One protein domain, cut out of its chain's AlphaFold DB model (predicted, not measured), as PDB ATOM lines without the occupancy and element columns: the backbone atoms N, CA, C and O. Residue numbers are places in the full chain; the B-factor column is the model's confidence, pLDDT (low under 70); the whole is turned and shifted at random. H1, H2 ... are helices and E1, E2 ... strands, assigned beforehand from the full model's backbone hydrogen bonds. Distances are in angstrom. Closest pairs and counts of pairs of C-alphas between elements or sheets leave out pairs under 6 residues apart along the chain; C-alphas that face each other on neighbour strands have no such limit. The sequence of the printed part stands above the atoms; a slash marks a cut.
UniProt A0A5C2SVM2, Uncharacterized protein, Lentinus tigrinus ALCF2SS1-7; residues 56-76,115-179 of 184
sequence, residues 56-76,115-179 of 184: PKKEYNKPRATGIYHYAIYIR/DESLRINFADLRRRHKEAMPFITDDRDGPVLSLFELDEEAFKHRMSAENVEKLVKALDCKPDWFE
ATOM      1  N   PRO A  56      36.690   7.498  86.902       85.88
ATOM      2  CA  PRO A  56      35.572   7.522  87.829       85.88
ATOM      3  C   PRO A  56      35.983   6.889  89.164       85.88
ATOM      4  O   PRO A  56      36.475   5.764  89.207       85.88
ATOM      5  N   LYS A  57      35.723   7.577  90.282       81.25
ATOM      6  CA  LYS A  57      36.159   7.148  91.628       81.25
ATOM      7  C   LYS A  57      35.732   5.718  92.004       81.25
ATOM      8  O   LYS A  57      36.415   5.067  92.781       81.25
ATOM      9  N   LYS A  58      34.624   5.209  91.446       78.94
ATOM     10  CA  LYS A  58      34.163   3.814  91.623       78.94
ATOM     11  C   LYS A  58      35.061   2.771  90.948       78.94
ATOM     12  O   LYS A  58      35.010   1.606  91.329       78.94
ATOM     13  N   GLU A  59      35.820   3.167  89.933       76.62
ATOM     14  CA  GLU A  59      36.820   2.321  89.291       76.62
ATOM     15  C   GLU A  59      38.113   2.307  90.112       76.62
ATOM     16  O   GLU A  59      38.582   1.231  90.463       76.62
ATOM     17  N   TYR A  60      38.589   3.490  90.515       68.69
ATOM     18  CA  TYR A  60      39.806   3.688  91.314       68.69
ATOM     19  C   TYR A  60      39.719   3.137  92.754       68.69
ATOM     20  O   TYR A  60      40.692   2.611  93.278       68.69
ATOM     21  N   ASN A  61      38.555   3.232  93.413       64.19
ATOM     22  CA  ASN A  61      38.382   2.795  94.808       64.19
ATOM     23  C   ASN A  61      38.158   1.278  94.984       64.19
ATOM     24  O   ASN A  61      37.958   0.833  96.118       64.19
ATOM     25  N   LYS A  62      38.147   0.470  93.913       58.62
ATOM     26  CA  LYS A  62      38.203  -0.994  94.075       58.62
ATOM     27  C   LYS A  62      39.576  -1.368  94.662       58.62
ATOM     28  O   LYS A  62      40.536  -0.636  94.441       58.62
ATOM     29  N   PRO A  63      39.678  -2.412  95.504       48.62
ATOM     30  CA  PRO A  63      40.667  -2.435  96.588       48.62
ATOM     31  C   PRO A  63      42.103  -2.760  96.134       48.62
ATOM     32  O   PRO A  63      42.600  -3.844  96.411       48.62
ATOM     33  N   ARG A  64      42.778  -1.806  95.470       52.50
ATOM     34  CA  ARG A  64      44.226  -1.759  95.144       52.50
ATOM     35  C   ARG A  64      44.843  -2.985  94.442       52.50
ATOM     36  O   ARG A  64      46.058  -3.037  94.301       52.50
ATOM     37  N   ALA A  65      44.034  -3.938  93.987       54.09
ATOM     38  CA  ALA A  65      44.484  -5.251  93.521       54.09
ATOM     39  C   ALA A  65      44.361  -5.468  91.999       54.09
ATOM     40  O   ALA A  65      44.497  -6.603  91.553       54.09
ATOM     41  N   THR A  66      44.055  -4.428  91.212       61.41
ATOM     42  CA  THR A  66      43.750  -4.562  89.768       61.41
ATOM     43  C   THR A  66      44.597  -3.699  88.829       61.41
ATOM     44  O   THR A  66      44.446  -3.832  87.625       61.41
ATOM     45  N   GLY A  67      45.521  -2.867  89.329       72.69
ATOM     46  CA  GLY A  67      46.478  -2.151  88.473       72.69
ATOM     47  C   GLY A  67      46.743  -0.693  88.850       72.69
ATOM     48  O   GLY A  67      46.257  -0.190  89.867       72.69
ATOM     49  N   ILE A  68      47.519  -0.013  88.001       84.06
ATOM     50  CA  ILE A  68      47.739   1.442  88.037       84.06
ATOM     51  C   ILE A  68      46.984   2.075  86.866       84.06
ATOM     52  O   ILE A  68      46.924   1.521  85.772       84.06
ATOM     53  N   TYR A  69      46.396   3.253  87.079       90.25
ATOM     54  CA  TYR A  69      45.793   4.021  85.991       90.25
ATOM     55  C   TYR A  69      46.852   4.845  85.261       90.25
ATOM     56  O   TYR A  69      47.571   5.604  85.900       90.25
ATOM     57  N   HIS A  70      46.900   4.765  83.934       92.62
ATOM     58  CA  HIS A  70      47.752   5.605  83.092       92.62
ATOM     59  C   HIS A  70      46.898   6.421  82.133       92.62
ATOM     60  O   HIS A  70      45.902   5.936  81.594       92.62
ATOM     61  N   TYR A  71      47.311   7.662  81.889       93.94
ATOM     62  CA  TYR A  71      46.818   8.428  80.758       93.94
ATOM     63  C   TYR A  71      47.546   7.898  79.524       93.94
ATOM     64  O   TYR A  71      48.776   7.966  79.447       93.94
ATOM     65  N   ALA A  72      46.807   7.287  78.607       95.31
ATOM     66  CA  ALA A  72      47.367   6.489  77.524       95.31
ATOM     67  C   ALA A  72      46.523   6.615  76.250       95.31
ATOM     68  O   ALA A  72      45.358   7.003  76.304       95.31
ATOM     69  N   ILE A  73      47.115   6.297  75.100       96.25
ATOM     70  CA  ILE A  73      46.432   6.260  73.799       96.25
ATOM     71  C   ILE A  73      46.207   4.796  73.423       96.25
ATOM     72  O   ILE A  73      47.161   4.019  73.438       96.25
ATOM     73  N   TYR A  74      44.973   4.418  73.074       96.00
ATOM     74  CA  TYR A  74      44.694   3.074  72.562       96.00
ATOM     75  C   TYR A  74      45.384   2.846  71.216       96.00
ATOM     76  O   TYR A  74      45.331   3.703  70.330       96.00
ATOM     77  N   ILE A  75      46.017   1.689  71.052       95.25
ATOM     78  CA  ILE A  75      46.706   1.324  69.818       95.25
ATOM     79  C   ILE A  75      45.783   0.396  69.036       95.25
ATOM     80  O   ILE A  75      45.586  -0.758  69.397       95.25
ATOM     81  N   ARG A  76      45.203   0.919  67.954       93.12
ATOM     82  CA  ARG A  76      44.442   0.098  67.004       93.12
ATOM     83  C   ARG A  76      45.380  -0.882  66.292       93.12
ATOM     84  O   ARG A  76      46.561  -0.582  66.109       93.12
ATOM     85  N   ASP A 115      62.216   9.450  74.062       69.00
ATOM     86  CA  ASP A 115      61.663   9.417  75.420       69.00
ATOM     87  C   ASP A 115      61.286   7.978  75.843       69.00
ATOM     88  O   ASP A 115      60.245   7.442  75.457       69.00
ATOM     89  N   GLU A 116      62.155   7.334  76.629       64.50
ATOM     90  CA  GLU A 116      62.011   5.941  77.084       64.50
ATOM     91  C   GLU A 116      60.892   5.748  78.129       64.50
ATOM     92  O   GLU A 116      60.574   4.612  78.508       64.50
ATOM     93  N   SER A 117      60.261   6.840  78.585       72.44
ATOM     94  CA  SER A 117      59.020   6.767  79.360       72.44
ATOM     95  C   SER A 117      57.823   6.342  78.497       72.44
ATOM     96  O   SER A 117      56.890   5.732  79.021       72.44
ATOM     97  N   LEU A 118      57.880   6.549  77.171       83.25
ATOM     98  CA  LEU A 118      56.886   6.017  76.239       83.25
ATOM     99  C   LEU A 118      57.023   4.497  76.095       83.25
ATOM    100  O   LEU A 118      57.937   3.957  75.449       83.25
ATOM    101  N   ARG A 119      56.053   3.807  76.699       85.88
ATOM    102  CA  ARG A 119      55.970   2.348  76.788       85.88
ATOM    103  C   ARG A 119      54.623   1.843  76.296       85.88
ATOM    104  O   ARG A 119      53.592   2.482  76.502       85.88
ATOM    105  N   ILE A 120      54.661   0.679  75.661       90.75
ATOM    106  CA  ILE A 120      53.473  -0.083  75.291       90.75
ATOM    107  C   ILE A 120      53.153  -1.001  76.461       90.75
ATOM    108  O   ILE A 120      54.019  -1.761  76.891       90.75
ATOM    109  N   ASN A 121      51.933  -0.909  76.969       90.94
ATOM    110  CA  ASN A 121      51.415  -1.766  78.028       90.94
ATOM    111  C   ASN A 121      50.097  -2.390  77.557       90.94
ATOM    112  O   ASN A 121      49.427  -1.826  76.692       90.94
ATOM    113  N   PHE A 122      49.709  -3.523  78.138       89.94
ATOM    114  CA  PHE A 122      48.354  -4.057  77.987       89.94
ATOM    115  C   PHE A 122      47.473  -3.511  79.106       89.94
ATOM    116  O   PHE A 122      47.900  -3.454  80.260       89.94
ATOM    117  N   ALA A 123      46.270  -3.066  78.754       91.50
ATOM    118  CA  ALA A 123      45.369  -2.389  79.673       91.50
ATOM    119  C   ALA A 123      43.935  -2.917  79.585       91.50
ATOM    120  O   ALA A 123      43.472  -3.292  78.510       91.50
ATOM    121  N   ASP A 124      43.225  -2.887  80.712       90.00
ATOM    122  CA  ASP A 124      41.860  -3.381  80.870       90.00
ATOM    123  C   ASP A 124      40.832  -2.476  80.160       90.00
ATOM    124  O   ASP A 124      40.627  -1.302  80.504       90.00
ATOM    125  N   LEU A 125      40.135  -3.050  79.177       91.12
ATOM    126  CA  LEU A 125      39.188  -2.388  78.281       91.12
ATOM    127  C   LEU A 125      37.772  -2.416  78.850       91.12
ATOM    128  O   LEU A 125      36.918  -3.258  78.554       91.12
ATOM    129  N   ARG A 126      37.510  -1.417  79.685       88.81
ATOM    130  CA  ARG A 126      36.232  -1.210  80.360       88.81
ATOM    131  C   ARG A 126      35.172  -0.720  79.372       88.81
ATOM    132  O   ARG A 126      35.460  -0.056  78.379       88.81
ATOM    133  N   ARG A 127      33.896  -0.971  79.691       90.19
ATOM    134  CA  ARG A 127      32.745  -0.610  78.837       90.19
ATOM    135  C   ARG A 127      32.763   0.860  78.384       90.19
ATOM    136  O   ARG A 127      32.448   1.129  77.232       90.19
ATOM    137  N   ARG A 128      33.200   1.786  79.253       90.19
ATOM    138  CA  ARG A 128      33.323   3.220  78.928       90.19
ATOM    139  C   ARG A 128      34.314   3.513  77.797       90.19
ATOM    140  O   ARG A 128      34.093   4.447  77.038       90.19
ATOM    141  N   HIS A 129      35.381   2.719  77.667       92.44
ATOM    142  CA  HIS A 129      36.366   2.875  76.596       92.44
ATOM    143  C   HIS A 129      35.736   2.509  75.253       92.44
ATOM    144  O   HIS A 129      35.833   3.289  74.315       92.44
ATOM    145  N   LYS A 130      34.991   1.396  75.192       91.31
ATOM    146  CA  LYS A 130      34.253   0.968  73.989       91.31
ATOM    147  C   LYS A 130      33.094   1.916  73.641       91.31
ATOM    148  O   LYS A 130      32.855   2.191  72.473       91.31
ATOM    149  N   GLU A 131      32.404   2.468  74.645       91.69
ATOM    150  CA  GLU A 131      31.383   3.517  74.460       91.69
ATOM    151  C   GLU A 131      31.979   4.815  73.875       91.69
ATOM    152  O   GLU A 131      31.357   5.445  73.021       91.69
ATOM    153  N   ALA A 132      33.179   5.217  74.312       89.44
ATOM    154  CA  ALA A 132      33.868   6.419  73.829       89.44
ATOM    155  C   ALA A 132      34.611   6.211  72.494       89.44
ATOM    156  O   ALA A 132      34.785   7.162  71.728       89.44
ATOM    157  N   MET A 133      35.060   4.984  72.223       91.38
ATOM    158  CA  MET A 133      35.844   4.579  71.055       91.38
ATOM    159  C   MET A 133      35.276   3.266  70.479       91.38
ATOM    160  O   MET A 133      35.830   2.194  70.724       91.38
ATOM    161  N   PRO A 134      34.189   3.322  69.681       88.81
ATOM    162  CA  PRO A 134      33.495   2.125  69.179       88.81
ATOM    163  C   PRO A 134      34.302   1.231  68.225       88.81
ATOM    164  O   PRO A 134      33.829   0.165  67.850       88.81
ATOM    165  N   PHE A 135      35.497   1.663  67.812       88.88
ATOM    166  CA  PHE A 135      36.444   0.854  67.038       88.88
ATOM    167  C   PHE A 135      37.269  -0.113  67.906       88.88
ATOM    168  O   PHE A 135      38.011  -0.917  67.354       88.88
ATOM    169  N   ILE A 136      37.184  -0.028  69.240       90.75
ATOM    170  CA  ILE A 136      37.818  -0.993  70.145       90.75
ATOM    171  C   ILE A 136      36.997  -2.286  70.115       90.75
ATOM    172  O   ILE A 136      35.950  -2.392  70.759       90.75
ATOM    173  N   THR A 137      37.475  -3.254  69.339       86.50
ATOM    174  CA  THR A 137      36.877  -4.585  69.162       86.50
ATOM    175  C   THR A 137      37.220  -5.555  70.288       86.50
ATOM    176  O   THR A 137      36.436  -6.447  70.595       86.50
ATOM    177  N   ASP A 138      38.381  -5.368  70.904       87.75
ATOM    178  CA  ASP A 138      39.015  -6.275  71.852       87.75
ATOM    179  C   ASP A 138      38.167  -6.478  73.114       87.75
ATOM    180  O   ASP A 138      37.593  -5.534  73.667       87.75
ATOM    181  N   ASP A 139      38.040  -7.728  73.569       83.75
ATOM    182  CA  ASP A 139      37.006  -8.106  74.536       83.75
ATOM    183  C   ASP A 139      37.307  -7.681  75.978       83.75
ATOM    184  O   ASP A 139      36.388  -7.230  76.673       83.75
ATOM    185  N   ARG A 140      38.565  -7.807  76.421       84.69
ATOM    186  CA  ARG A 140      38.974  -7.651  77.830       84.69
ATOM    187  C   ARG A 140      40.131  -6.685  78.019       84.69
ATOM    188  O   ARG A 140      40.030  -5.803  78.863       84.69
ATOM    189  N   ASP A 141      41.186  -6.850  77.244       89.56
ATOM    190  CA  ASP A 141      42.446  -6.130  77.332       89.56
ATOM    191  C   ASP A 141      42.961  -5.769  75.934       89.56
ATOM    192  O   ASP A 141      42.555  -6.364  74.941       89.56
ATOM    193  N   GLY A 142      43.827  -4.759  75.846       91.50
ATOM    194  CA  GLY A 142      44.438  -4.361  74.579       91.50
ATOM    195  C   GLY A 142      45.626  -3.412  74.749       91.50
ATOM    196  O   GLY A 142      45.850  -2.884  75.845       91.50
ATOM    197  N   PRO A 143      46.419  -3.205  73.684       93.75
ATOM    198  CA  PRO A 143      47.650  -2.430  73.744       93.75
ATOM    199  C   PRO A 143      47.379  -0.921  73.845       93.75
ATOM    200  O   PRO A 143      46.598  -0.344  73.087       93.75
ATOM    201  N   VAL A 144      48.084  -0.252  74.759       95.06
ATOM    202  CA  VAL A 144      48.038   1.205  74.937       95.06
ATOM    203  C   VAL A 144      49.440   1.812  75.002       95.06
ATOM    204  O   VAL A 144      50.338   1.290  75.667       95.06
ATOM    205  N   LEU A 145      49.624   2.961  74.348       94.94
ATOM    206  CA  LEU A 145      50.817   3.792  74.491       94.94
ATOM    207  C   LEU A 145      50.663   4.639  75.755       94.94
ATOM    208  O   LEU A 145      49.894   5.603  75.779       94.94
ATOM    209  N   SER A 146      51.384   4.270  76.808       92.75
ATOM    210  CA  SER A 146      51.338   4.949  78.103       92.75
ATOM    211  C   SER A 146      52.101   6.270  78.055       92.75
ATOM    212  O   SER A 146      53.261   6.294  77.648       92.75
ATOM    213  N   LEU A 147      51.454   7.361  78.479       92.25
ATOM    214  CA  LEU A 147      52.040   8.707  78.484       92.25
ATOM    215  C   LEU A 147      52.548   9.103  79.875       92.25
ATOM    216  O   LEU A 147      53.606   9.713  79.985       92.25
ATOM    217  N   PHE A 148      51.771   8.816  80.926       90.12
ATOM    218  CA  PHE A 148      52.143   8.995  82.337       90.12
ATOM    219  C   PHE A 148      51.109   8.330  83.262       90.12
ATOM    220  O   PHE A 148      49.963   8.100  82.869       90.12
ATOM    221  N   GLU A 149      51.511   8.029  84.494       89.50
ATOM    222  CA  GLU A 149      50.675   7.372  85.510       89.50
ATOM    223  C   GLU A 149      49.747   8.370  86.232       89.50
ATOM    224  O   GLU A 149      49.967   9.586  86.208       89.50
ATOM    225  N   LEU A 150      48.713   7.869  86.913       88.00
ATOM    226  CA  LEU A 150      47.861   8.640  87.824       88.00
ATOM    227  C   LEU A 150      48.571   8.829  89.173       88.00
ATOM    228  O   LEU A 150      48.151   8.309  90.207       88.00
ATOM    229  N   ASP A 151      49.649   9.596  89.131       85.88
ATOM    230  CA  ASP A 151      50.455   9.993  90.279       85.88
ATOM    231  C   ASP A 151      50.606  11.530  90.335       85.88
ATOM    232  O   ASP A 151      50.432  12.231  89.334       85.88
ATOM    233  N   GLU A 152      50.885  12.085  91.518       83.19
ATOM    234  CA  GLU A 152      50.994  13.533  91.716       83.19
ATOM    235  C   GLU A 152      52.253  14.129  91.057       83.19
ATOM    236  O   GLU A 152      52.196  15.224  90.486       83.19
ATOM    237  N   GLU A 153      53.386  13.425  91.103       83.62
ATOM    238  CA  GLU A 153      54.616  13.821  90.418       83.62
ATOM    239  C   GLU A 153      54.457  13.640  88.906       83.62
ATOM    240  O   GLU A 153      54.680  14.589  88.146       83.62
ATOM    241  N   ALA A 154      53.935  12.489  88.473       83.69
ATOM    242  CA  ALA A 154      53.585  12.240  87.078       83.69
ATOM    243  C   ALA A 154      52.674  13.351  86.517       83.69
ATOM    244  O   ALA A 154      52.961  13.923  85.465       83.69
ATOM    245  N   PHE A 155      51.640  13.769  87.257       84.19
ATOM    246  CA  PHE A 155      50.766  14.878  86.868       84.19
ATOM    247  C   PHE A 155      51.495  16.231  86.809       84.19
ATOM    248  O   PHE A 155      51.230  17.025  85.901       84.19
ATOM    249  N   LYS A 156      52.416  16.535  87.732       84.56
ATOM    250  CA  LYS A 156      53.211  17.783  87.708       84.56
ATOM    251  C   LYS A 156      54.177  17.839  86.518       84.56
ATOM    252  O   LYS A 156      54.367  18.912  85.937       84.56
ATOM    253  N   HIS A 157      54.761  16.702  86.145       83.81
ATOM    254  CA  HIS A 157      55.820  16.608  85.135       83.81
ATOM    255  C   HIS A 157      55.336  16.173  83.737       83.81
ATOM    256  O   HIS A 157      56.091  16.333  82.774       83.81
ATOM    257  N   ARG A 158      54.068  15.747  83.618       88.88
ATOM    258  CA  ARG A 158      53.380  15.243  82.412       88.88
ATOM    259  C   ARG A 158      53.701  15.960  81.102       88.88
ATOM    260  O   ARG A 158      53.939  17.167  81.067       88.88
ATOM    261  N   MET A 159      53.602  15.225  80.000       89.12
ATOM    262  CA  MET A 159      53.892  15.684  78.638       89.12
ATOM    263  C   MET A 159      53.185  17.009  78.242       89.12
ATOM    264  O   MET A 159      52.119  17.370  78.758       89.12
ATOM    265  N   SER A 160      53.803  17.774  77.333       91.75
ATOM    266  CA  SER A 160      53.181  18.974  76.758       91.75
ATOM    267  C   SER A 160      51.944  18.610  75.929       91.75
ATOM    268  O   SER A 160      51.879  17.534  75.335       91.75
ATOM    269  N   ALA A 161      50.968  19.517  75.855       92.69
ATOM    270  CA  ALA A 161      49.777  19.325  75.027       92.69
ATOM    271  C   ALA A 161      50.148  19.120  73.545       92.69
ATOM    272  O   ALA A 161      49.577  18.267  72.880       92.69
ATOM    273  N   GLU A 162      51.160  19.849  73.063       93.06
ATOM    274  CA  GLU A 162      51.695  19.734  71.703       93.06
ATOM    275  C   GLU A 162      52.246  18.331  71.397       93.06
ATOM    276  O   GLU A 162      51.991  17.793  70.324       93.06
ATOM    277  N   ASN A 163      52.981  17.716  72.327       92.88
ATOM    278  CA  ASN A 163      53.559  16.391  72.103       92.88
ATOM    279  C   ASN A 163      52.503  15.281  72.160       92.88
ATOM    280  O   ASN A 163      52.545  14.371  71.335       92.88
ATOM    281  N   VAL A 164      51.515  15.386  73.056       93.62
ATOM    282  CA  VAL A 164      50.373  14.457  73.057       93.62
ATOM    283  C   VAL A 164      49.585  14.582  71.750       93.62
ATOM    284  O   VAL A 164      49.282  13.571  71.130       93.62
ATOM    285  N   GLU A 165      49.333  15.800  71.268       95.19
ATOM    286  CA  GLU A 165      48.658  16.055  69.987       95.19
ATOM    287  C   GLU A 165      49.405  15.442  68.781       95.19
ATOM    288  O   GLU A 165      48.769  14.959  67.842       95.19
ATOM    289  N   LYS A 166      50.747  15.410  68.797       94.94
ATOM    290  CA  LYS A 166      51.542  14.712  67.769       94.94
ATOM    291  C   LYS A 166      51.295  13.201  67.791       94.94
ATOM    292  O   LYS A 166      51.052  12.625  66.735       94.94
ATOM    293  N   LEU A 167      51.308  12.573  68.971       95.44
ATOM    294  CA  LEU A 167      51.029  11.137  69.126       95.44
ATOM    295  C   LEU A 167      49.583  10.788  68.743       95.44
ATOM    296  O   LEU A 167      49.355   9.801  68.049       95.44
ATOM    297  N   VAL A 168      48.617  11.631  69.124       95.50
ATOM    298  CA  VAL A 168      47.203  11.495  68.730       95.50
ATOM    299  C   VAL A 168      47.047  11.513  67.213       95.50
ATOM    300  O   VAL A 168      46.309  10.696  66.678       95.50
ATOM    301  N   LYS A 169      47.763  12.397  66.507       95.81
ATOM    302  CA  LYS A 169      47.760  12.446  65.034       95.81
ATOM    303  C   LYS A 169      48.481  11.270  64.383       95.81
ATOM    304  O   LYS A 169      48.072  10.853  63.308       95.81
ATOM    305  N   ALA A 170      49.539  10.758  65.009       95.31
ATOM    306  CA  ALA A 170      50.304   9.620  64.502       95.31
ATOM    307  C   ALA A 170      49.525   8.298  64.589       95.31
ATOM    308  O   ALA A 170      49.581   7.496  63.665       95.31
ATOM    309  N   LEU A 171      48.782   8.086  65.681       95.19
ATOM    310  CA  LEU A 171      47.995   6.866  65.916       95.19
ATOM    311  C   LEU A 171      46.518   6.997  65.486       95.19
ATOM    312  O   LEU A 171      45.806   5.995  65.394       95.19
ATOM    313  N   ASP A 172      46.056   8.230  65.241       92.75
ATOM    314  CA  ASP A 172      44.652   8.608  65.018       92.75
ATOM    315  C   ASP A 172      43.718   8.005  66.092       92.75
ATOM    316  O   ASP A 172      42.682   7.392  65.844       92.75
ATOM    317  N   CYS A 173      44.131   8.177  67.350       92.94
ATOM    318  CA  CYS A 173      43.361   7.797  68.526       92.94
ATOM    319  C   CYS A 173      43.527   8.843  69.633       92.94
ATOM    320  O   CYS A 173      44.609   9.390  69.841       92.94
ATOM    321  N   LYS A 174      42.443   9.119  70.362       92.38
ATOM    322  CA  LYS A 174      42.450  10.038  71.508       92.38
ATOM    323  C   LYS A 174      43.006   9.339  72.757       92.38
ATOM    324  O   LYS A 174      42.848   8.124  72.880       92.38
ATOM    325  N   PRO A 175      43.617  10.083  73.694       94.56
ATOM    326  CA  PRO A 175      43.982   9.549  74.992       94.56
ATOM    327  C   PRO A 175      42.765   9.461  75.923       94.56
ATOM    328  O   PRO A 175      41.883  10.321  75.901       94.56
ATOM    329  N   ASP A 176      42.771   8.460  76.795       95.12
ATOM    330  CA  ASP A 176      41.881   8.318  77.954       95.12
ATOM    331  C   ASP A 176      42.719   7.736  79.110       95.12
ATOM    332  O   ASP A 176      43.905   7.428  78.969       95.12
ATOM    333  N   TRP A 177      42.118   7.599  80.281       93.88
ATOM    334  CA  TRP A 177      42.669   6.840  81.382       93.88
ATOM    335  C   TRP A 177      42.343   5.354  81.252       93.88
ATOM    336  O   TRP A 177      41.175   4.954  81.350       93.88
ATOM    337  N   PHE A 178      43.384   4.539  81.142       92.81
ATOM    338  CA  PHE A 178      43.313   3.083  81.115       92.81
ATOM    339  C   PHE A 178      43.905   2.502  82.402       92.81
ATOM    340  O   PHE A 178      44.802   3.098  82.993       92.81
ATOM    341  N   GLU A 179      43.386   1.366  82.855       90.81
ATOM    342  CA  GLU A 179      43.945   0.604  83.977       90.81
ATOM    343  C   GLU A 179      44.914  -0.426  83.406       90.81
ATOM    344  O   GLU A 179      44.526  -1.212  82.549       90.81
TER     345      GLU A 179
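Overview. This is residues 56 to 76 and 115 to 179 of the 184 residues of an uncharacterized protein of Lentinus tigrinus ALCF2SS1-7 (UniProt A0A5C2SVM2). A strongly twisted sheet of four strands makes the core, turned so far that its two edge strands, E2 and E4, come near each other at their last residues. The longest helix, H4, packs on this sheet over E1, while the three short helices H1, H2 and H3 sit round its rim. The 86 printed residues hold four named helices and four named strands, in the order H1 E1 E2 H2 E3 H3 H4 E4; the sheet runs E2 E3 E1 E4, all antiparallel, and the class is mixed, helices and strands. The whole is compact and rounded, with a radius of gyration of the C-alphas of 12.8 A and spans of 32 by 31 by 20 A.

Arrangement. H1, residues 57 to 60, only grazes the sheet, with residues 59 to 60. E1, residues 68 to 74, is an inner strand, antiparallel to E4, residues 175 to 179, at 141 degrees; N 70 and O 178 are 2.8 A apart, within hydrogen-bond range. On its other side E1 is antiparallel to E3, residues 141 to 149, with N 145 and O 73 at 2.8 A. E3 bends by 83 degrees at residue 146. E2, residues 119 to 124, is antiparallel to E3, with N 144 and O 121 at 2.8 A. The closest C-alphas of E2 and E4, those of Ala 123 and Glu 179, are 5.4 A apart. H2, residues 127 to 132, only grazes the sheet, with residues 129 to 132. H3, residues 152 to 157, only grazes it too, with residues 154 to 157; its closest C-alphas to E3 are those of Ala 154 and Phe 148, 5.9 A. H4, residues 161 to 171, is on the sheet at a height of 9.3 A, over E1 and only just not over E4, with 5 of its C-alphas falling on E1 and 2 on E4. On the local plane it stands at 33 degrees to E1, only just slantwise to the strands. E3, H3, H4 and E4 form a split strand-helix-strand unit, two strands of one sheet joined through helices, with E1 between them in the sheet, and its crossover is right-handed. Every O i to N i+4 pair is within hydrogen-bond range in H2, H3 and H4; H1 is too short for one.

Along the chain. H1 begins at C-alpha 57 (36.159, 7.148, 91.628). E1 measures 15.9 A, E2 15.8 A, E3 17.8 A, H4 15.5 A and E4 12.7 A. E4 ends at C-alpha 179 (43.945, 0.604, 83.977).

Size, cuts and confidence. The C-alphas of Pro 63 and Ala 170, the two farthest apart, are 35.6 A apart. Residues 77 to 114 are not printed; C-alphas 76 and 115 are 21.3 A apart across the cut. Of the links printed whole, none is long. The pLDDT is under 70 at residues 60 to 66 and 115 to 116.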